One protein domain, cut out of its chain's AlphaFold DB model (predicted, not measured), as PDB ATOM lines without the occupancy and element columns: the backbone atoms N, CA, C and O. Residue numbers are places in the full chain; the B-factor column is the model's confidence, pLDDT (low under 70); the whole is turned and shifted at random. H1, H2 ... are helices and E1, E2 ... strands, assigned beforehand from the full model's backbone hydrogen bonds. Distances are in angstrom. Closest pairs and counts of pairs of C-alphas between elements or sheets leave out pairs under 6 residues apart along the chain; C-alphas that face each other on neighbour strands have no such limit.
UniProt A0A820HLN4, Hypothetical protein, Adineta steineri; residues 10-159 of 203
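AT A GLANCE: This is residues 10 to 159 of the 203 residues of the protein "Hypothetical protein" of Adineta steineri (UniProt A0A820HLN4). Three long helices run back and forth in a loose set of two helical hairpins, and a small sheet of three strands packs across the first residues of H3 at one end. H2 runs beside H3, while H1 meets H2 over a short part alone; the sheet's other face has no named helix over it. The printed part has 150 residues, with three named strands and then three named helices in the order E1, E2, E3, H1, H2, H3, and the class is mixed, helices and strands. The sheet's order is E1, E2, E3, all antiparallel. The whole is loose, with a radius of gyration of the C-alphas of 20.4 A, and flat, spanning 60 by 45 by 24 A.

IN THESE COORDINATES: Find C-alpha 10 at (-19.921, -22.992, -50.597); there E1 begins and runs through residues 10 to 18 for 26.1 A. Next come E2, residues 23 to 32, 28.8 A long, and E3, residues 40 to 48, 26.5 A long. Look then at C-alpha 56 at (-48.797, 7.187, -54.540), where H1 begins, residues 56 to 82, 39.8 A long. H2, the longest helix, takes residues 87 to 120 over 49.1 A. H3, residues 129 to 157, covers 43.3 A and ends at C-alpha 157, at (-72.350, -17.282, -41.491).

HOW THE PARTS SIT: Start at the twisted sheet, a meander, each strand the antiparallel neighbour of the one before. E1 and E2 form a hairpin at 166 degrees; look for N 12 and O 29, 2.8 A apart. E2 and E3 form another at 167 degrees, with N 30 and O 42 at 2.8 A. H3 is on one face of this sheet, two layers, at a height over the sheet of 9.8 A. It lies over E2 and, only just, over E3, with 3 of its C-alphas there, and runs across the strands, at 72 degrees to E2 on the local plane. The closest C-alphas of E3 and H3 are those of Val 48 and Cys 132, 6.4 A apart. H2 and H3 touch as a helical hairpin, opposite ways at a shallow tilt of 24 degrees, closest at the C-alphas of Leu 95 and Thr 145, 6.5 A. H1 touches H2 with residues 69 to 76 alone, closest at the C-alphas of Val 72 and Ile 93, 6.8 A; this helical hairpin runs opposite ways at a shallow tilt of 34 degrees, only just short of steep. H1 and H3 are apart. In H1 and H2 every O i to N i+4 pair is within hydrogen-bond range; in H3, 22 of 25 are.

THE WHOLE: The two C-alphas farthest apart are those of Gly 37 and Leu 81, 64.6 A. The printed part has no cut and no long link. Residues 80 to 87, of which 80 to 82 belong to H1, and residues 119 to 124 stand free. The mean pLDDT of the printed part is 84.4; look for values under 70 at residues 82 to 85, 118 to 123 and 158 to 159.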
ATOM      1  N   ILE A  10     -20.255 -24.303 -50.036       93.19
ATOM      2  CA  ILE A  10     -19.921 -22.992 -50.597       93.19
ATOM      3  C   ILE A  10     -21.224 -22.212 -50.713       93.19
ATOM      4  O   ILE A  10     -22.187 -22.701 -51.304       93.19
ATOM      5  N   ILE A  11     -21.252 -21.010 -50.143       93.50
ATOM      6  CA  ILE A  11     -22.411 -20.119 -50.165       93.50
ATOM      7  C   ILE A  11     -22.026 -18.881 -50.973       93.50
ATOM      8  O   ILE A  11     -21.035 -18.220 -50.665       93.50
ATOM      9  N   LEU A  12     -22.794 -18.596 -52.020       92.06
ATOM     10  CA  LEU A  12     -22.682 -17.386 -52.824       92.06
ATOM     11  C   LEU A  12     -23.922 -16.533 -52.574       92.06
ATOM     12  O   LEU A  12     -25.012 -16.869 -53.044       92.06
ATOM     13  N   ASP A  13     -23.729 -15.429 -51.858       91.25
ATOM     14  CA  ASP A  13     -24.781 -14.470 -51.541       91.25
ATOM     15  C   ASP A  13     -24.530 -13.162 -52.292       91.25
ATOM     16  O   ASP A  13     -23.480 -12.535 -52.157       91.25
ATOM     17  N   PHE A  14     -25.504 -12.739 -53.094       89.12
ATOM     18  CA  PHE A  14     -25.481 -11.434 -53.748       89.12
ATOM     19  C   PHE A  14     -26.876 -10.818 -53.790       89.12
ATOM     20  O   PHE A  14     -27.898 -11.501 -53.696       89.12
ATOM     21  N   THR A  15     -26.925  -9.494 -53.911       88.69
ATOM     22  CA  THR A  15     -28.178  -8.746 -53.996       88.69
ATOM     23  C   THR A  15     -28.241  -7.958 -55.290       88.69
ATOM     24  O   THR A  15     -27.252  -7.382 -55.739       88.69
ATOM     25  N   VAL A  16     -29.418  -7.955 -55.909       90.00
ATOM     26  CA  VAL A  16     -29.689  -7.242 -57.157       90.00
ATOM     27  C   VAL A  16     -30.840  -6.279 -56.917       90.00
ATOM     28  O   VAL A  16     -31.870  -6.667 -56.368       90.00
ATOM     29  N   TYR A  17     -30.680  -5.028 -57.336       88.94
ATOM     30  CA  TYR A  17     -31.726  -4.013 -57.251       88.94
ATOM     31  C   TYR A  17     -32.344  -3.758 -58.628       88.94
ATOM     32  O   TYR A  17     -31.633  -3.503 -59.598       88.94
ATOM     33  N   ASN A  18     -33.674  -3.813 -58.710       91.06
ATOM     34  CA  ASN A  18     -34.430  -3.444 -59.902       91.06
ATOM     35  C   ASN A  18     -35.066  -2.061 -59.703       91.06
ATOM     36  O   ASN A  18     -36.034  -1.924 -58.953       91.06
ATOM     37  N   ALA A  19     -34.546  -1.056 -60.410       86.94
ATOM     38  CA  ALA A  19     -34.989   0.333 -60.292       86.94
ATOM     39  C   ALA A  19     -36.411   0.587 -60.823       86.94
ATOM     40  O   ALA A  19     -37.098   1.456 -60.298       86.94
ATOM     41  N   ASN A  20     -36.882  -0.182 -61.813       89.31
ATOM     42  CA  ASN A  20     -38.212   0.021 -62.403       89.31
ATOM     43  C   ASN A  20     -39.335  -0.373 -61.435       89.31
ATOM     44  O   ASN A  20     -40.372   0.280 -61.380       89.31
ATOM     45  N   LEU A  21     -39.126  -1.452 -60.672       85.69
ATOM     46  CA  LEU A  21     -40.099  -1.958 -59.699       85.69
ATOM     47  C   LEU A  21     -39.786  -1.533 -58.256       85.69
ATOM     48  O   LEU A  21     -40.612  -1.757 -57.373       85.69
ATOM     49  N   ASN A  22     -38.614  -0.933 -58.010       89.19
ATOM     50  CA  ASN A  22     -38.095  -0.614 -56.677       89.19
ATOM     51  C   ASN A  22     -38.093  -1.850 -55.749       89.19
ATOM     52  O   ASN A  22     -38.624  -1.843 -54.636       89.19
ATOM     53  N   LEU A  23     -37.533  -2.957 -56.249       89.25
ATOM     54  CA  LEU A  23     -37.432  -4.232 -55.536       89.25
ATOM     55  C   LEU A  23     -35.973  -4.660 -55.423       89.25
ATOM     56  O   LEU A  23     -35.224  -4.618 -56.399       89.25
ATOM     57  N   PHE A  24     -35.596  -5.135 -54.241       89.19
ATOM     58  CA  PHE A  24     -34.321  -5.799 -54.011       89.19
ATOM     59  C   PHE A  24     -34.547  -7.306 -54.036       89.19
ATOM     60  O   PHE A  24     -35.441  -7.815 -53.364       89.19
ATOM     61  N   CYS A  25     -33.744  -8.029 -54.803       91.12
ATOM     62  CA  CYS A  25     -33.734  -9.482 -54.820       91.12
ATOM     63  C   CYS A  25     -32.438  -9.970 -54.184       91.12
ATOM     64  O   CYS A  25     -31.353  -9.716 -54.709       91.12
ATOM     65  N   GLN A  26     -32.551 -10.666 -53.055       91.69
ATOM     66  CA  GLN A  26     -31.446 -11.423 -52.492       91.69
ATOM     67  C   GLN A  26     -31.416 -12.813 -53.121       91.69
ATOM     68  O   GLN A  26     -32.411 -13.543 -53.078       91.69
ATOM     69  N   VAL A  27     -30.252 -13.185 -53.647       92.50
ATOM     70  CA  VAL A  27     -29.978 -14.514 -54.183       92.50
ATOM     71  C   VAL A  27     -28.943 -15.196 -53.300       92.50
ATOM     72  O   VAL A  27     -27.861 -14.655 -53.086       92.50
ATOM     73  N   GLN A  28     -29.292 -16.381 -52.809       93.19
ATOM     74  CA  GLN A  28     -28.405 -17.267 -52.064       93.19
ATOM     75  C   GLN A  28     -28.286 -18.588 -52.820       93.19
ATOM     76  O   GLN A  28     -29.266 -19.329 -52.948       93.19
ATOM     77  N   LEU A  29     -27.091 -18.877 -53.331       94.19
ATOM     78  CA  LEU A  29     -26.758 -20.145 -53.977       94.19
ATOM     79  C   LEU A  29     -25.864 -20.952 -53.038       94.19
ATOM     80  O   LEU A  29     -24.803 -20.487 -52.631       94.19
ATOM     81  N   MET A  30     -26.293 -22.160 -52.700       94.50
ATOM     82  CA  MET A  30     -25.606 -23.054 -51.780       94.50
ATOM     83  C   MET A  30     -25.203 -24.332 -52.514       94.50
ATOM     84  O   MET A  30     -26.044 -25.013 -53.097       94.50
ATOM     85  N   PHE A  31     -23.912 -24.642 -52.480       94.06
ATOM     86  CA  PHE A  31     -23.322 -25.851 -53.044       94.06
ATOM     87  C   PHE A  31     -22.804 -26.702 -51.888       94.06
ATOM     88  O   PHE A  31     -21.784 -26.369 -51.288       94.06
ATOM     89  N   GLU A  32     -23.522 -27.763 -51.547       95.12
ATOM     90  CA  GLU A  32     -23.156 -28.718 -50.501       95.12
ATOM     91  C   GLU A  32     -22.351 -29.876 -51.094       95.12
ATOM     92  O   GLU A  32     -22.677 -30.393 -52.164       95.12
ATOM     93  N   PHE A  33     -21.309 -30.302 -50.381       92.81
ATOM     94  CA  PHE A  33     -20.417 -31.398 -50.758       92.81
ATOM     95  C   PHE A  33     -20.533 -32.532 -49.723       92.81
ATOM     96  O   PHE A  33     -19.879 -32.494 -48.667       92.81
ATOM     97  N   PRO A  34     -21.381 -33.545 -49.985       90.19
ATOM     98  CA  PRO A  34     -21.537 -34.699 -49.108       90.19
ATOM     99  C   PRO A  34     -20.234 -35.491 -48.947       90.19
ATOM    100  O   PRO A  34     -19.383 -35.526 -49.835       90.19
ATOM    101  N   ALA A  35     -20.083 -36.193 -47.819       85.56
ATOM    102  CA  ALA A  35     -18.895 -37.012 -47.546       85.56
ATOM    103  C   ALA A  35     -18.718 -38.205 -48.506       85.56
ATOM    104  O   ALA A  35     -17.609 -38.707 -48.640       85.56
ATOM    105  N   VAL A  36     -19.791 -38.620 -49.181       85.75
ATOM    106  CA  VAL A  36     -19.804 -39.714 -50.168       85.75
ATOM    107  C   VAL A  36     -19.381 -39.223 -51.569       85.75
ATOM    108  O   VAL A  36     -19.249 -40.013 -52.497       85.75
ATOM    109  N   GLY A  37     -19.126 -37.918 -51.727       83.69
ATOM    110  CA  GLY A  37     -18.871 -37.270 -53.012       83.69
ATOM    111  C   GLY A  37     -20.137 -36.677 -53.641       83.69
ATOM    112  O   GLY A  37     -21.243 -36.824 -53.122       83.69
ATOM    113  N   GLY A  38     -19.962 -35.973 -54.763       87.06
ATOM    114  CA  GLY A  38     -21.033 -35.249 -55.458       87.06
ATOM    115  C   GLY A  38     -21.224 -33.803 -54.982       87.06
ATOM    116  O   GLY A  38     -20.526 -33.328 -54.087       87.06
ATOM    117  N   ILE A  39     -22.156 -33.095 -55.628       91.88
ATOM    118  CA  ILE A  39     -22.511 -31.702 -55.319       91.88
ATOM    119  C   ILE A  39     -24.034 -31.598 -55.277       91.88
ATOM    120  O   ILE A  39     -24.701 -31.878 -56.272       91.88
ATOM    121  N   VAL A  40     -24.580 -31.174 -54.140       93.81
ATOM    122  CA  VAL A  40     -26.003 -30.857 -53.990       93.81
ATOM    123  C   VAL A  40     -26.152 -29.345 -54.069       93.81
ATOM    124  O   VAL A  40     -25.538 -28.609 -53.302       93.81
ATOM    125  N   THR A  41     -26.945 -28.866 -55.025       94.69
ATOM    126  CA  THR A  41     -27.148 -27.426 -55.234       94.69
ATOM    127  C   THR A  41     -28.521 -27.007 -54.733       94.69
ATOM    128  O   THR A  41     -29.522 -27.663 -55.011       94.69
ATOM    129  N   SER A  42     -28.569 -25.916 -53.978       94.88
ATOM    130  CA  SER A  42     -29.794 -25.295 -53.482       94.88
ATOM    131  C   SER A  42     -29.766 -23.807 -53.797       94.88
ATOM    132  O   SER A  42     -28.764 -23.136 -53.563       94.88
ATOM    133  N   SER A  43     -30.868 -23.269 -54.314       94.38
ATOM    134  CA  SER A  43     -31.002 -21.841 -54.610       94.38
ATOM    135  C   SER A  43     -32.183 -21.249 -53.848       94.38
ATOM    136  O   SER A  43     -33.242 -21.865 -53.732       94.38
ATOM    137  N   LYS A  44     -31.992 -20.056 -53.281       92.75
ATOM    138  CA  LYS A  44     -33.028 -19.308 -52.564       92.75
ATOM    139  C   LYS A  44     -33.076 -17.887 -53.108       92.75
ATOM    140  O   LYS A  44     -32.087 -17.161 -53.045       92.75
ATOM    141  N   PHE A  45     -34.244 -17.497 -53.604       93.12
ATOM    142  CA  PHE A  45     -34.511 -16.164 -54.136       93.12
ATOM    143  C   PHE A  45     -35.522 -15.463 -53.231       93.12
ATOM    144  O   PHE A  45     -36.610 -15.987 -52.992       93.12
ATOM    145  N   ARG A  46     -35.172 -14.288 -52.702       91.38
ATOM    146  CA  ARG A  46     -36.048 -13.491 -51.830       91.38
ATOM    147  C   ARG A  46     -36.157 -12.074 -52.371       91.38
ATOM    148  O   ARG A  46     -35.232 -11.280 -52.224       91.38
ATOM    149  N   ALA A  47     -37.297 -11.760 -52.982       91.00
ATOM    150  CA  ALA A  47     -37.620 -10.409 -53.424       91.00
ATOM    151  C   ALA A  47     -38.290  -9.623 -52.289       91.00
ATOM    152  O   ALA A  47     -39.270 -10.076 -51.697       91.00
ATOM    153  N   VAL A  48     -37.756  -8.444 -51.979       88.00
ATOM    154  CA  VAL A  48     -38.206  -7.581 -50.889       88.00
ATOM    155  C   VAL A  48     -38.229  -6.125 -51.340       88.00
ATOM    156  O   VAL A  48     -37.264  -5.602 -51.894       88.00
ATOM    157  N   LYS A  49     -39.335  -5.441 -51.041       87.12
ATOM    158  CA  LYS A  49     -39.444  -3.986 -51.152       87.12
ATOM    159  C   LYS A  49     -38.964  -3.341 -49.851       87.12
ATOM    160  O   LYS A  49     -39.739  -3.253 -48.898       87.12
ATOM    161  N   LEU A  50     -37.691  -2.939 -49.794       81.31
ATOM    162  CA  LEU A  50     -37.136  -2.249 -48.620       81.31
ATOM    163  C   LEU A  50     -37.560  -0.774 -48.575       81.31
ATOM    164  O   LEU A  50     -37.958  -0.283 -47.523       81.31
ATOM    165  N   ILE A  51     -37.551  -0.081 -49.718       81.88
ATOM    166  CA  ILE A  51     -37.961   1.325 -49.805       81.88
ATOM    167  C   ILE A  51     -39.468   1.372 -50.069       81.88
ATOM    168  O   ILE A  51     -39.927   1.212 -51.202       81.88
ATOM    169  N   ARG A  52     -40.253   1.531 -49.001       74.69
ATOM    170  CA  ARG A  52     -41.711   1.377 -49.064       74.69
ATOM    171  C   ARG A  52     -42.483   2.625 -49.472       74.69
ATOM    172  O   ARG A  52     -43.490   2.436 -50.121       74.69
ATOM    173  N   TYR A  53     -42.044   3.848 -49.168       76.44
ATOM    174  CA  TYR A  53     -42.878   5.057 -49.320       76.44
ATOM    175  C   TYR A  53     -42.408   5.984 -50.447       76.44
ATOM    176  O   TYR A  53     -41.950   7.096 -50.196       76.44
ATOM    177  N   VAL A  54     -42.491   5.519 -51.696       80.19
ATOM    178  CA  VAL A  54     -42.086   6.331 -52.865       80.19
ATOM    179  C   VAL A  54     -43.280   6.654 -53.753       80.19
ATOM    180  O   VAL A  54     -43.460   7.803 -54.148       80.19
ATOM    181  N   ASN A  55     -44.119   5.660 -54.051       84.25
ATOM    182  CA  ASN A  55     -45.221   5.827 -54.993       84.25
ATOM    183  C   ASN A  55     -46.527   6.218 -54.292       84.25
ATOM    184  O   ASN A  55     -46.748   5.899 -53.128       84.25
ATOM    185  N   VAL A  56     -47.453   6.825 -55.039       87.31
ATOM    186  CA  VAL A  56     -48.797   7.187 -54.540       87.31
ATOM    187  C   VAL A  56     -49.551   5.964 -53.996       87.31
ATOM    188  O   VAL A  56     -50.169   6.036 -52.936       87.31
ATOM    189  N   PHE A  57     -49.436   4.812 -54.666       85.88
ATOM    190  CA  PHE A  57     -50.015   3.550 -54.191       85.88
ATOM    191  C   PHE A  57     -49.461   3.105 -52.832       85.88
ATOM    192  O   PHE A  57     -50.187   2.497 -52.050       85.88
ATOM    193  N   ASP A  58     -48.210   3.434 -52.513       85.94
ATOM    194  CA  ASP A  58     -47.616   3.058 -51.233       85.94
ATOM    195  C   ASP A  58     -48.203   3.869 -50.068       85.94
ATOM    196  O   ASP A  58     -48.404   3.337 -48.976       85.94
ATOM    197  N   TYR A  59     -48.559   5.135 -50.304       87.81
ATOM    198  CA  TYR A  59     -49.276   5.957 -49.323       87.81
ATOM    199  C   TYR A  59     -50.709   5.466 -49.083       87.81
ATOM    200  O   TYR A  59     -51.220   5.537 -47.963       87.81
ATOM    201  N   PHE A  60     -51.356   4.912 -50.111       91.12
ATOM    202  CA  PHE A  60     -52.640   4.236 -49.937       91.12
ATOM    203  C   PHE A  60     -52.501   2.991 -49.047       91.12
ATOM    204  O   PHE A  60     -53.297   2.795 -48.129       91.12
ATOM    205  N   VAL A  61     -51.449   2.188 -49.248       89.00
ATOM    206  CA  VAL A  61     -51.154   1.033 -48.383       89.00
ATOM    207  C   VAL A  61     -50.900   1.470 -46.939       89.00
ATOM    208  O   VAL A  61     -51.457   0.859 -46.032       89.00
ATOM    209  N   LEU A  62     -50.150   2.554 -46.711       88.25
ATOM    210  CA  LEU A  62     -49.952   3.119 -45.369       88.25
ATOM    211  C   LEU A  62     -51.288   3.481 -44.700       88.25
ATOM    212  O   LEU A  62     -51.508   3.178 -43.531       88.25
ATOM    213  N   SER A  63     -52.201   4.094 -45.455       91.31
ATOM    214  CA  SER A  63     -53.536   4.436 -44.951       91.31
ATOM    215  C   SER A  63     -54.317   3.181 -44.539       91.31
ATOM    216  O   SER A  63     -54.976   3.172 -43.502       91.31
ATOM    217  N   CYS A  64     -54.192   2.094 -45.306       90.19
ATOM    218  CA  CYS A  64     -54.769   0.794 -44.963       90.19
ATOM    219  C   CYS A  64     -54.128   0.180 -43.703       90.19
ATOM    220  O   CYS A  64     -54.845  -0.341 -42.853       90.19
ATOM    221  N   GLU A  65     -52.805   0.290 -43.527       89.19
ATOM    222  CA  GLU A  65     -52.114  -0.165 -42.308       89.19
ATOM    223  C   GLU A  65     -52.623   0.576 -41.056       89.19
ATOM    224  O   GLU A  65     -52.873  -0.052 -40.025       89.19
ATOM    225  N   VAL A  66     -52.855   1.892 -41.153       91.31
ATOM    226  CA  VAL A  66     -53.426   2.695 -40.055       91.31
ATOM    227  C   VAL A  66     -54.878   2.305 -39.769       91.31
ATOM    228  O   VAL A  66     -55.257   2.154 -38.608       91.31
ATOM    229  N   LEU A  67     -55.696   2.090 -40.803       93.06
ATOM    230  CA  LEU A  67     -57.069   1.609 -40.628       93.06
ATOM    231  C   LEU A  67     -57.108   0.226 -39.964       93.06
ATOM    232  O   LEU A  67     -57.915   0.011 -39.064       93.06
ATOM    233  N   LEU A  68     -56.216  -0.692 -40.349       89.50
ATOM    234  CA  LEU A  68     -56.083  -1.999 -39.698       89.50
ATOM    235  C   LEU A  68     -55.730  -1.860 -38.213       89.50
ATOM    236  O   LEU A  68     -56.279  -2.591 -37.393       89.50
ATOM    237  N   LEU A  69     -54.870  -0.903 -37.850       90.38
ATOM    238  CA  LEU A  69     -54.561  -0.609 -36.448       90.38
ATOM    239  C   LEU A  69     -55.811  -0.184 -35.679       90.38
ATOM    240  O   LEU A  69     -56.078  -0.719 -34.605       90.38
ATOM    241  N   LEU A  70     -56.599   0.728 -36.250       92.25
ATOM    242  CA  LEU A  70     -57.852   1.174 -35.644       92.25
ATOM    243  C   LEU A  70     -58.847   0.019 -35.472       92.25
ATOM    244  O   LEU A  70     -59.444  -0.104 -34.404       92.25
ATOM    245  N   PHE A  71     -58.977  -0.867 -36.466       89.62
ATOM    246  CA  PHE A  71     -59.830  -2.055 -36.361       89.62
ATOM    247  C   PHE A  71     -59.393  -2.998 -35.237       89.62
ATOM    248  O   PHE A  71     -60.235  -3.458 -34.469       89.62
ATOM    249  N   VAL A  72     -58.093  -3.275 -35.105       89.56
ATOM    250  CA  VAL A  72     -57.576  -4.148 -34.036       89.56
ATOM    251  C   VAL A  72     -57.856  -3.550 -32.656       89.56
ATOM    252  O   VAL A  72     -58.300  -4.264 -31.758       89.56
ATOM    253  N   VAL A  73     -57.654  -2.241 -32.486       89.94
ATOM    254  CA  VAL A  73     -57.949  -1.550 -31.220       89.94
ATOM    255  C   VAL A  73     -59.442  -1.593 -30.901       89.94
ATOM    256  O   VAL A  73     -59.807  -1.899 -29.769       89.94
ATOM    257  N   TYR A  74     -60.303  -1.349 -31.894       90.62
ATOM    258  CA  TYR A  74     -61.754  -1.450 -31.739       90.62
ATOM    259  C   TYR A  74     -62.179  -2.846 -31.251       90.62
ATOM    260  O   TYR A  74     -62.821  -2.953 -30.208       90.62
ATOM    261  N   TYR A  75     -61.738  -3.913 -31.930       87.19
ATOM    262  CA  TYR A  75     -62.066  -5.290 -31.535       87.19
ATOM    263  C   TYR A  75     -61.515  -5.670 -30.160       87.19
ATOM    264  O   TYR A  75     -62.106  -6.481 -29.457       87.19
ATOM    265  N   THR A  76     -60.393  -5.078 -29.751       87.31
ATOM    266  CA  THR A  76     -59.816  -5.325 -28.425       87.31
ATOM    267  C   THR A  76     -60.698  -4.759 -27.315       87.31
ATOM    268  O   THR A  76     -60.885  -5.409 -26.291       87.31
ATOM    269  N   ILE A  77     -61.266  -3.564 -27.510       87.19
ATOM    270  CA  ILE A  77     -62.189  -2.951 -26.543       87.19
ATOM    271  C   ILE A  77     -63.490  -3.759 -26.455       87.19
ATOM    272  O   ILE A  77     -63.985  -3.989 -25.353       87.19
ATOM    273  N   GLU A  78     -64.013  -4.206 -27.599       84.81
ATOM    274  CA  GLU A  78     -65.220  -5.035 -27.681       84.81
ATOM    275  C   GLU A  78     -65.043  -6.364 -26.918       84.81
ATOM    276  O   GLU A  78     -65.851  -6.688 -26.048       84.81
ATOM    277  N   GLU A  79     -63.926  -7.069 -27.136       83.88
ATOM    278  CA  GLU A  79     -63.628  -8.350 -26.474       83.88
ATOM    279  C   GLU A  79     -63.464  -8.210 -24.947       83.88
ATOM    280  O   GLU A  79     -63.928  -9.059 -24.181       83.88
ATOM    281  N   ILE A  80     -62.828  -7.124 -24.480       79.25
ATOM    282  CA  ILE A  80     -62.656  -6.854 -23.039       79.25
ATOM    283  C   ILE A  80     -64.013  -6.666 -22.352       79.25
ATOM    284  O   ILE A  80     -64.175  -7.064 -21.198       79.25
ATOM    285  N   LEU A  81     -64.978  -6.061 -23.046       77.69
ATOM    286  CA  LEU A  81     -66.300  -5.771 -22.500       77.69
ATOM    287  C   LEU A  81     -67.208  -7.005 -22.519       77.69
ATOM    288  O   LEU A  81     -67.995  -7.192 -21.591       77.69
ATOM    289  N   GLU A  82     -67.078  -7.870 -23.529       69.31
ATOM    290  CA  GLU A  82     -67.906  -9.071 -23.631       69.31
ATOM    291  C   GLU A  82     -67.445 -10.225 -22.740       69.31
ATOM    292  O   GLU A  82     -68.296 -10.992 -22.321       69.31
ATOM    293  N   SER A  83     -66.180 -10.344 -22.324       56.56
ATOM    294  CA  SER A  83     -65.726 -11.325 -21.308       56.56
ATOM    295  C   SER A  83     -66.283 -12.767 -21.446       56.56
ATOM    296  O   SER A  83     -66.444 -13.475 -20.451       56.56
ATOM    297  N   VAL A  84     -66.561 -13.246 -22.668       52.12
ATOM    298  CA  VAL A  84     -67.061 -14.613 -22.911       52.12
ATOM    299  C   VAL A  84     -66.213 -15.336 -23.960       52.12
ATOM    300  O   VAL A  84     -66.480 -15.289 -25.153       52.12
ATOM    301  N   MET A  85     -65.210 -16.072 -23.474       56.84
ATOM    302  CA  MET A  85     -64.741 -17.382 -23.965       56.84
ATOM    303  C   MET A  85     -64.810 -17.670 -25.480       56.84
ATOM    304  O   MET A  85     -65.230 -18.760 -25.876       56.84
ATOM    305  N   ASN A  86     -64.324 -16.774 -26.346       71.12
ATOM    306  CA  ASN A  86     -64.105 -17.116 -27.751       71.12
ATOM    307  C   ASN A  86     -62.612 -17.226 -28.086       71.12
ATOM    308  O   ASN A  86     -62.000 -16.321 -28.649       71.12
ATOM    309  N   CYS A  87     -62.028 -18.396 -27.795       72.69
ATOM    310  CA  CYS A  87     -60.605 -18.679 -28.024       72.69
ATOM    311  C   CYS A  87     -60.127 -18.341 -29.449       72.69
ATOM    312  O   CYS A  87     -58.989 -17.917 -29.617       72.69
ATOM    313  N   MET A  88     -60.973 -18.501 -30.476       71.62
ATOM    314  CA  MET A  88     -60.599 -18.151 -31.853       71.62
ATOM    315  C   MET A  88     -60.444 -16.640 -32.067       71.62
ATOM    316  O   MET A  88     -59.505 -16.229 -32.745       71.62
ATOM    317  N   ASP A  89     -61.322 -15.816 -31.486       80.75
ATOM    318  CA  ASP A  89     -61.235 -14.353 -31.617       80.75
ATOM    319  C   ASP A  89     -60.010 -13.822 -30.861       80.75
ATOM    320  O   ASP A  89     -59.236 -13.038 -31.412       80.75
ATOM    321  N   LEU A  90     -59.743 -14.368 -29.671       81.81
ATOM    322  CA  LEU A  90     -58.550 -14.055 -28.884       81.81
ATOM    323  C   LEU A  90     -57.244 -14.408 -29.624       81.81
ATOM    324  O   LEU A  90     -56.307 -13.611 -29.632       81.81
ATOM    325  N   ILE A  91     -57.182 -15.557 -30.310       83.19
ATOM    326  CA  ILE A  91     -56.015 -15.944 -31.129       83.19
ATOM    327  C   ILE A  91     -55.789 -14.954 -32.281       83.19
ATOM    328  O   ILE A  91     -54.648 -14.556 -32.530       83.19
ATOM    329  N   VAL A  92     -56.853 -14.538 -32.978       84.44
ATOM    330  CA  VAL A  92     -56.753 -13.576 -34.089       84.44
ATOM    331  C   VAL A  92     -56.275 -12.213 -33.589       84.44
ATOM    332  O   VAL A  92     -55.389 -11.618 -34.206       84.44
ATOM    333  N   ILE A  93     -56.794 -11.742 -32.451       87.00
ATOM    334  CA  ILE A  93     -56.370 -10.476 -31.841       87.00
ATOM    335  C   ILE A  93     -54.883 -10.538 -31.470       87.00
ATOM    336  O   ILE A  93     -54.116  -9.672 -31.894       87.00
ATOM    337  N   ILE A  94     -54.433 -11.593 -30.780       86.75
ATOM    338  CA  ILE A  94     -53.016 -11.762 -30.414       86.75
ATOM    339  C   ILE A  94     -52.119 -11.763 -31.660       86.75
ATOM    340  O   ILE A  94     -51.127 -11.034 -31.706       86.75
ATOM    341  N   LEU A  95     -52.471 -12.531 -32.695       85.12
ATOM    342  CA  LEU A  95     -51.688 -12.587 -33.935       85.12
ATOM    343  C   LEU A  95     -51.645 -11.242 -34.665       85.12
ATOM    344  O   LEU A  95     -50.599 -10.874 -35.206       85.12
ATOM    345  N   SER A  96     -52.739 -10.480 -34.641       87.31
ATOM    346  CA  SER A  96     -52.784  -9.142 -35.235       87.31
ATOM    347  C   SER A  96     -51.865  -8.151 -34.504       87.31
ATOM    348  O   SER A  96     -51.129  -7.409 -35.157       87.31
ATOM    349  N   TYR A  97     -51.797  -8.210 -33.168       89.31
ATOM    350  CA  TYR A  97     -50.859  -7.416 -32.370       89.31
ATOM    351  C   TYR A  97     -49.400  -7.800 -32.624       89.31
ATOM    352  O   TYR A  97     -48.540  -6.919 -32.741       89.31
ATOM    353  N   VAL A  98     -49.111  -9.098 -32.754       89.00
ATOM    354  CA  VAL A  98     -47.775  -9.590 -33.126       89.00
ATOM    355  C   VAL A  98     -47.384  -9.065 -34.509       89.00
ATOM    356  O   VAL A  98     -46.292  -8.517 -34.665       89.00
ATOM    357  N   CYS A  99     -48.282  -9.147 -35.495       87.25
ATOM    358  CA  CYS A  99     -48.047  -8.603 -36.832       87.25
ATOM    359  C   CYS A  99     -47.807  -7.087 -36.810       87.25
ATOM    360  O   CYS A  99     -46.898  -6.610 -37.489       87.25
ATOM    361  N   MET A 100     -48.573  -6.333 -36.017       87.75
ATOM    362  CA  MET A 100     -48.418  -4.881 -35.897       87.75
ATOM    363  C   MET A 100     -47.060  -4.506 -35.297       87.75
ATOM    364  O   MET A 100     -46.316  -3.704 -35.864       87.75
ATOM    365  N   SER A 101     -46.705  -5.146 -34.183       87.94
ATOM    366  CA  SER A 101     -45.428  -4.935 -33.495       87.94
ATOM    367  C   SER A 101     -44.253  -5.253 -34.419       87.94
ATOM    368  O   SER A 101     -43.288  -4.492 -34.507       87.94
ATOM    369  N   PHE A 102     -44.364  -6.346 -35.176       86.75
ATOM    370  CA  PHE A 102     -43.361  -6.739 -36.154       86.75
ATOM    371  C   PHE A 102     -43.261  -5.750 -37.325       86.75
ATOM    372  O   PHE A 102     -42.154  -5.455 -37.779       86.75
ATOM    373  N   ASN A 103     -44.386  -5.215 -37.814       84.88
ATOM    374  CA  ASN A 103     -44.398  -4.222 -38.892       84.88
ATOM    375  C   ASN A 103     -43.603  -2.968 -38.485       84.88
ATOM    376  O   ASN A 103     -42.692  -2.560 -39.210       84.88
ATOM    377  N   ILE A 104     -43.879  -2.441 -37.286       86.06
ATOM    378  CA  ILE A 104     -43.191  -1.268 -36.728       86.06
ATOM    379  C   ILE A 104     -41.701  -1.562 -36.529       86.06
ATOM    380  O   ILE A 104     -40.854  -0.811 -37.016       86.06
ATOM    381  N   TYR A 105     -41.364  -2.680 -35.873       87.12
ATOM    382  CA  TYR A 105     -39.973  -3.073 -35.634       87.12
ATOM    383  C   TYR A 105     -39.181  -3.186 -36.940       87.12
ATOM    384  O   TYR A 105     -38.079  -2.647 -37.062       87.12
ATOM    385  N   ARG A 106     -39.764  -3.835 -37.953       83.00
ATOM    386  CA  ARG A 106     -39.145  -3.954 -39.270       83.00
ATOM    387  C   ARG A 106     -38.936  -2.582 -39.909       83.00
ATOM    388  O   ARG A 106     -37.863  -2.354 -40.451       83.00
ATOM    389  N   GLN A 107     -39.923  -1.686 -39.874       82.00
ATOM    390  CA  GLN A 107     -39.796  -0.367 -40.503       82.00
ATOM    391  C   GLN A 107     -38.635   0.437 -39.901       82.00
ATOM    392  O   GLN A 107     -37.858   1.043 -40.637       82.00
ATOM    393  N   VAL A 108     -38.468   0.376 -38.577       84.38
ATOM    394  CA  VAL A 108     -37.346   1.017 -37.875       84.38
ATOM    395  C   VAL A 108     -36.008   0.388 -38.272       84.38
ATOM    396  O   VAL A 108     -35.068   1.111 -38.597       84.38
ATOM    397  N   GLN A 109     -35.924  -0.946 -38.298       82.50
ATOM    398  CA  GLN A 109     -34.692  -1.660 -38.656       82.50
ATOM    399  C   GLN A 109     -34.288  -1.477 -40.124       82.50
ATOM    400  O   GLN A 109     -33.108  -1.379 -40.441       82.50
ATOM    401  N   VAL A 110     -35.257  -1.428 -41.039       82.25
ATOM    402  CA  VAL A 110     -34.993  -1.200 -42.464       82.25
ATOM    403  C   VAL A 110     -34.431   0.200 -42.682       82.25
ATOM    404  O   VAL A 110     -33.441   0.335 -43.394       82.25
ATOM    405  N   ASN A 111     -35.013   1.221 -42.046       81.69
ATOM    406  CA  ASN A 111     -34.529   2.595 -42.170       81.69
ATOM    407  C   ASN A 111     -33.108   2.742 -41.602       81.69
ATOM    408  O   ASN A 111     -32.235   3.274 -42.281       81.69
ATOM    409  N   SER A 112     -32.846   2.206 -40.404       81.19
ATOM    410  CA  SER A 112     -31.523   2.313 -39.774       81.19
ATOM    411  C   SER A 112     -30.426   1.613 -40.583       81.19
ATOM    412  O   SER A 112     -29.328   2.152 -40.734       81.19
ATOM    413  N   LEU A 113     -30.718   0.428 -41.124       77.88
ATOM    414  CA  LEU A 113     -29.759  -0.346 -41.905       77.88
ATOM    415  C   LEU A 113     -29.583   0.228 -43.312       77.88
ATOM    416  O   LEU A 113     -28.452   0.306 -43.777       77.88
ATOM    417  N   LEU A 114     -30.641   0.695 -43.984       77.25
ATOM    418  CA  LEU A 114     -30.491   1.358 -45.285       77.25
ATOM    419  C   LEU A 114     -29.629   2.616 -45.182       77.25
ATOM    420  O   LEU A 114     -28.725   2.783 -45.999       77.25
ATOM    421  N   ASP A 115     -29.846   3.451 -44.165       74.88
ATOM    422  CA  ASP A 115     -29.053   4.665 -43.964       74.88
ATOM    423  C   ASP A 115     -27.573   4.335 -43.722       74.88
ATOM    424  O   ASP A 115     -26.681   4.969 -44.286       74.88
ATOM    425  N   GLN A 116     -27.279   3.297 -42.934       73.44
ATOM    426  CA  GLN A 116     -25.900   2.870 -42.690       73.44
ATOM    427  C   GLN A 116     -25.230   2.286 -43.940       73.44
ATOM    428  O   GLN A 116     -24.067   2.595 -44.205       73.44
ATOM    429  N   LEU A 117     -25.946   1.458 -44.701       71.62
ATOM    430  CA  LEU A 117     -25.395   0.715 -45.836       71.62
ATOM    431  C   LEU A 117     -25.241   1.598 -47.086       71.62
ATOM    432  O   LEU A 117     -24.242   1.484 -47.795       71.62
ATOM    433  N   LEU A 118     -26.177   2.522 -47.333       69.81
ATOM    434  CA  LEU A 118     -26.137   3.418 -48.495       69.81
ATOM    435  C   LEU A 118     -25.186   4.607 -48.302       69.81
ATOM    436  O   LEU A 118     -24.533   5.016 -49.261       69.81
ATOM    437  N   VAL A 119     -25.077   5.156 -47.085       67.38
ATOM    438  CA  VAL A 119     -24.283   6.375 -46.838       67.38
ATOM    439  C   VAL A 119     -22.805   6.071 -46.582       67.38
ATOM    440  O   VAL A 119     -21.950   6.864 -46.972       67.38
ATOM    441  N   LYS A 120     -22.465   4.940 -45.944       62.50
ATOM    442  CA  LYS A 120     -21.075   4.687 -45.514       62.50
ATOM    443  C   LYS A 120     -20.216   3.916 -46.515       62.50
ATOM    444  O   LYS A 120     -19.008   4.124 -46.516       62.50
ATOM    445  N   GLN A 121     -20.779   3.033 -47.348       61.16
ATOM    446  CA  GLN A 121     -19.950   1.981 -47.955       61.16
ATOM    447  C   GLN A 121     -20.448   1.486 -49.333       61.16
ATOM    448  O   GLN A 121     -20.729   0.308 -49.519       61.16
ATOM    449  N   THR A 122     -20.481   2.349 -50.354       64.38
ATOM    450  CA  THR A 122     -20.921   1.977 -51.725       64.38
ATOM    451  C   THR A 122     -20.055   0.923 -52.432       64.38
ATOM    452  O   THR A 122     -20.493   0.344 -53.424       64.38
ATOM    453  N   ARG A 123     -18.827   0.658 -51.958       67.25
ATOM    454  CA  ARG A 123     -17.891  -0.311 -52.568       67.25
ATOM    455  C   ARG A 123     -17.790  -1.656 -51.844       67.25
ATOM    456  O   ARG A 123     -17.105  -2.540 -52.347       67.25
ATOM    457  N   GLN A 124     -18.431  -1.824 -50.688       73.81
ATOM    458  CA  GLN A 124     -18.398  -3.083 -49.938       73.81
ATOM    459  C   GLN A 124     -19.749  -3.786 -50.024       73.81
ATOM    460  O   GLN A 124     -20.798  -3.145 -50.038       73.81
ATOM    461  N   PHE A 125     -19.718  -5.118 -50.057       72.06
ATOM    462  CA  PHE A 125     -20.922  -5.930 -49.961       72.06
ATOM    463  C   PHE A 125     -21.684  -5.604 -48.669       72.06
ATOM    464  O   PHE A 125     -21.142  -5.727 -47.570       72.06
ATOM    465  N   SER A 126     -22.936  -5.179 -48.825       73.62
ATOM    466  CA  SER A 126     -23.867  -4.946 -47.727       73.62
ATOM    467  C   SER A 126     -24.690  -6.202 -47.481       73.62
ATOM    468  O   SER A 126     -25.329  -6.722 -48.398       73.62
ATOM    469  N   ASP A 127     -24.684  -6.687 -46.243       77.56
ATOM    470  CA  ASP A 127     -25.421  -7.891 -45.878       77.56
ATOM    471  C   ASP A 127     -26.915  -7.583 -45.664       77.56
ATOM    472  O   ASP A 127     -27.341  -7.122 -44.606       77.56
ATOM    473  N   PHE A 128     -27.729  -7.851 -46.689       80.81
ATOM    474  CA  PHE A 128     -29.193  -7.740 -46.622       80.81
ATOM    475  C   PHE A 128     -29.881  -9.037 -46.166       80.81
ATOM    476  O   PHE A 128     -31.111  -9.085 -46.081       80.81
ATOM    477  N   THR A 129     -29.121 -10.091 -45.849       84.06
ATOM    478  CA  THR A 129     -29.664 -11.423 -45.537       84.06
ATOM    479  C   THR A 129     -30.615 -11.398 -44.359       84.06
ATOM    480  O   THR A 129     -31.697 -11.988 -44.408       84.06
ATOM    481  N   PHE A 130     -30.230 -10.671 -43.313       84.56
ATOM    482  CA  PHE A 130     -31.034 -10.522 -42.111       84.56
ATOM    483  C   PHE A 130     -32.374  -9.837 -42.406       84.56
ATOM    484  O   PHE A 130     -33.427 -10.345 -42.020       84.56
ATOM    485  N   LEU A 131     -32.359  -8.729 -43.156       85.06
ATOM    486  CA  LEU A 131     -33.580  -7.995 -43.505       85.06
ATOM    487  C   LEU A 131     -34.515  -8.841 -44.372       85.06
ATOM    488  O   LEU A 131     -35.717  -8.915 -44.110       85.06
ATOM    489  N   CYS A 132     -33.963  -9.519 -45.380       86.75
ATOM    490  CA  CYS A 132     -34.733 -10.384 -46.264       86.75
ATOM    491  C   CYS A 132     -35.331 -11.588 -45.526       86.75
ATOM    492  O   CYS A 132     -36.470 -11.969 -45.802       86.75
ATOM    493  N   TYR A 133     -34.606 -12.170 -44.566       87.25
ATOM    494  CA  TYR A 133     -35.119 -13.246 -43.719       87.25
ATOM    495  C   TYR A 133     -36.317 -12.789 -42.876       87.25
ATOM    496  O   TYR A 133     -37.370 -13.428 -42.906       87.25
ATOM    497  N   TRP A 134     -36.197 -11.656 -42.180       86.50
ATOM    498  CA  TRP A 134     -37.292 -11.125 -41.364       86.50
ATOM    499  C   TRP A 134     -38.502 -10.700 -42.195       86.50
ATOM    500  O   TRP A 134     -39.636 -10.947 -41.787       86.50
ATOM    501  N   GLN A 135     -38.292 -10.128 -43.383       88.12
ATOM    502  CA  GLN A 135     -39.393  -9.827 -44.297       88.12
ATOM    503  C   GLN A 135     -40.119 -11.099 -44.754       88.12
ATOM    504  O   GLN A 135     -41.345 -11.097 -44.862       88.12
ATOM    505  N   TYR A 136     -39.383 -12.178 -45.026       89.19
ATOM    506  CA  TYR A 136     -39.988 -13.454 -45.397       89.19
ATOM    507  C   TYR A 136     -40.851 -14.015 -44.260       89.19
ATOM    508  O   TYR A 136     -41.994 -14.404 -44.487       89.19
ATOM    509  N   GLN A 137     -40.346 -13.974 -43.022       88.88
ATOM    510  CA  GLN A 137     -41.122 -14.394 -41.852       88.88
ATOM    511  C   GLN A 137     -42.375 -13.541 -41.646       88.88
ATOM    512  O   GLN A 137     -43.451 -14.076 -41.401       88.88
ATOM    513  N   PHE A 138     -42.269 -12.224 -41.829       88.12
ATOM    514  CA  PHE A 138     -43.426 -11.333 -41.783       88.12
ATOM    515  C   PHE A 138     -44.496 -11.690 -42.816       88.12
ATOM    516  O   PHE A 138     -45.682 -11.684 -42.500       88.12
ATOM    517  N   ASN A 139     -44.089 -12.017 -44.045       90.38
ATOM    518  CA  ASN A 139     -45.030 -12.420 -45.085       90.38
ATOM    519  C   ASN A 139     -45.789 -13.701 -44.699       90.38
ATOM    520  O   ASN A 139     -46.997 -13.792 -44.909       90.38
ATOM    521  N   ASN A 140     -45.100 -14.655 -44.069       90.88
ATOM    522  CA  ASN A 140     -45.732 -15.868 -43.554       90.88
ATOM    523  C   ASN A 140     -46.722 -15.549 -42.421       90.88
ATOM    524  O   ASN A 140     -47.846 -16.041 -42.452       90.88
ATOM    525  N   LEU A 141     -46.349 -14.674 -41.480       88.69
ATOM    526  CA  LEU A 141     -47.229 -14.234 -40.387       88.69
ATOM    527  C   LEU A 141     -48.503 -13.541 -40.900       88.69
ATOM    528  O   LEU A 141     -49.601 -13.850 -40.430       88.69
ATOM    529  N   ILE A 142     -48.381 -12.652 -41.894       90.19
ATOM    530  CA  ILE A 142     -49.544 -12.028 -42.545       90.19
ATOM    531  C   ILE A 142     -50.431 -13.092 -43.190       90.19
ATOM    532  O   ILE A 142     -51.643 -13.073 -42.986       90.19
ATOM    533  N   SER A 143     -49.844 -14.028 -43.941       91.88
ATOM    534  CA  SER A 143     -50.591 -15.098 -44.612       91.88
ATOM    535  C   SER A 143     -51.399 -15.934 -43.613       91.88
ATOM    536  O   SER A 143     -52.602 -16.129 -43.790       91.88
ATOM    537  N   THR A 144     -50.777 -16.342 -42.503       88.69
ATOM    538  CA  THR A 144     -51.457 -17.070 -41.422       88.69
ATOM    539  C   THR A 144     -52.580 -16.246 -40.790       88.69
ATOM    540  O   THR A 144     -53.656 -16.777 -40.523       88.69
ATOM    541  N   THR A 145     -52.371 -14.945 -40.589       87.94
ATOM    542  CA  THR A 145     -53.389 -14.056 -40.008       87.94
ATOM    543  C   THR A 145     -54.599 -13.908 -40.933       87.94
ATOM    544  O   THR A 145     -55.736 -14.017 -40.479       87.94
ATOM    545  N   ILE A 146     -54.375 -13.735 -42.240       90.62
ATOM    546  CA  ILE A 146     -55.449 -13.661 -43.245       90.62
ATOM    547  C   ILE A 146     -56.211 -14.988 -43.321       90.62
ATOM    548  O   ILE A 146     -57.438 -14.990 -43.396       90.62
ATOM    549  N   PHE A 147     -55.506 -16.119 -43.263       91.38
ATOM    550  CA  PHE A 147     -56.136 -17.438 -43.241       91.38
ATOM    551  C   PHE A 147     -57.075 -17.611 -42.037       91.38
ATOM    552  O   PHE A 147     -58.214 -18.051 -42.192       91.38
ATOM    553  N   LEU A 148     -56.644 -17.202 -40.841       86.19
ATOM    554  CA  LEU A 148     -57.492 -17.245 -39.645       86.19
ATOM    555  C   LEU A 148     -58.658 -16.249 -39.717       86.19
ATOM    556  O   LEU A 148     -59.764 -16.570 -39.282       86.19
ATOM    557  N   ALA A 149     -58.451 -15.074 -40.318       86.06
ATOM    558  CA  ALA A 149     -59.527 -14.118 -40.573       86.06
ATOM    559  C   ALA A 149     -60.607 -14.707 -41.500       86.06
ATOM    560  O   ALA A 149     -61.796 -14.505 -41.263       86.06
ATOM    561  N   TRP A 150     -60.219 -15.503 -42.502       88.25
ATOM    562  CA  TRP A 150     -61.169 -16.249 -43.333       88.25
ATOM    563  C   TRP A 150     -61.958 -17.293 -42.540       88.25
ATOM    564  O   TRP A 150     -63.164 -17.418 -42.739       88.25
ATOM    565  N   ILE A 151     -61.327 -18.002 -41.601       84.94
ATOM    566  CA  ILE A 151     -62.039 -18.948 -40.726       84.94
ATOM    567  C   ILE A 151     -63.077 -18.222 -39.859       84.94
ATOM    568  O   ILE A 151     -64.187 -18.724 -39.677       84.94
ATOM    569  N   LYS A 152     -62.763 -17.010 -39.383       80.94
ATOM    570  CA  LYS A 152     -63.690 -16.182 -38.597       80.94
ATOM    571  C   LYS A 152     -64.999 -15.884 -39.348       80.94
ATOM    572  O   LYS A 152     -66.056 -15.827 -38.724       80.94
ATOM    573  N   ILE A 153     -64.969 -15.787 -40.681       82.69
ATOM    574  CA  ILE A 153     -66.172 -15.576 -41.508       82.69
ATOM    575  C   ILE A 153     -67.190 -16.718 -41.337       82.69
ATOM    576  O   ILE A 153     -68.393 -16.456 -41.292       82.69
ATOM    577  N   PHE A 154     -66.747 -17.968 -41.147       78.00
ATOM    578  CA  PHE A 154     -67.664 -19.091 -40.912       78.00
ATOM    579  C   PHE A 154     -68.474 -18.941 -39.621       78.00
ATOM    580  O   PHE A 154     -69.640 -19.335 -39.591       78.00
ATOM    581  N   LYS A 155     -67.905 -18.310 -38.582       73.56
ATOM    582  CA  LYS A 155     -68.642 -18.003 -37.348       73.56
ATOM    583  C   LYS A 155     -69.815 -17.062 -37.641       73.56
ATOM    584  O   LYS A 155     -70.930 -17.343 -37.213       73.56
ATOM    585  N   TYR A 156     -69.607 -16.008 -38.431       73.75
ATOM    586  CA  TYR A 156     -70.674 -15.064 -38.793       73.75
ATOM    587  C   TYR A 156     -71.755 -15.672 -39.703       73.75
ATOM    588  O   TYR A 156     -72.936 -15.372 -39.541       73.75
ATOM    589  N   ILE A 157     -71.389 -16.577 -40.618       77.94
ATOM    590  CA  ILE A 157     -72.350 -17.282 -41.491       77.94
ATOM    591  C   ILE A 157     -73.247 -18.242 -40.686       77.94
ATOM    592  O   ILE A 157     -74.389 -18.508 -41.072       77.94
ATOM    593  N   SER A 158     -72.771 -18.722 -39.531       68.44
ATOM    594  CA  SER A 158     -73.522 -19.623 -38.649       68.44
ATOM    595  C   SER A 158     -74.744 -18.985 -37.966       68.44
ATOM    596  O   SER A 158     -75.474 -19.688 -37.272       68.44
ATOM    597  N   PHE A 159     -75.027 -17.696 -38.208       68.19
ATOM    598  CA  PHE A 159     -76.266 -17.033 -37.775       68.19
ATOM    599  C   PHE A 159     -77.527 -17.650 -38.412       68.19
ATOM    600  O   PHE A 159     -78.629 -17.535 -37.875       68.19
TER     601      PHE A 159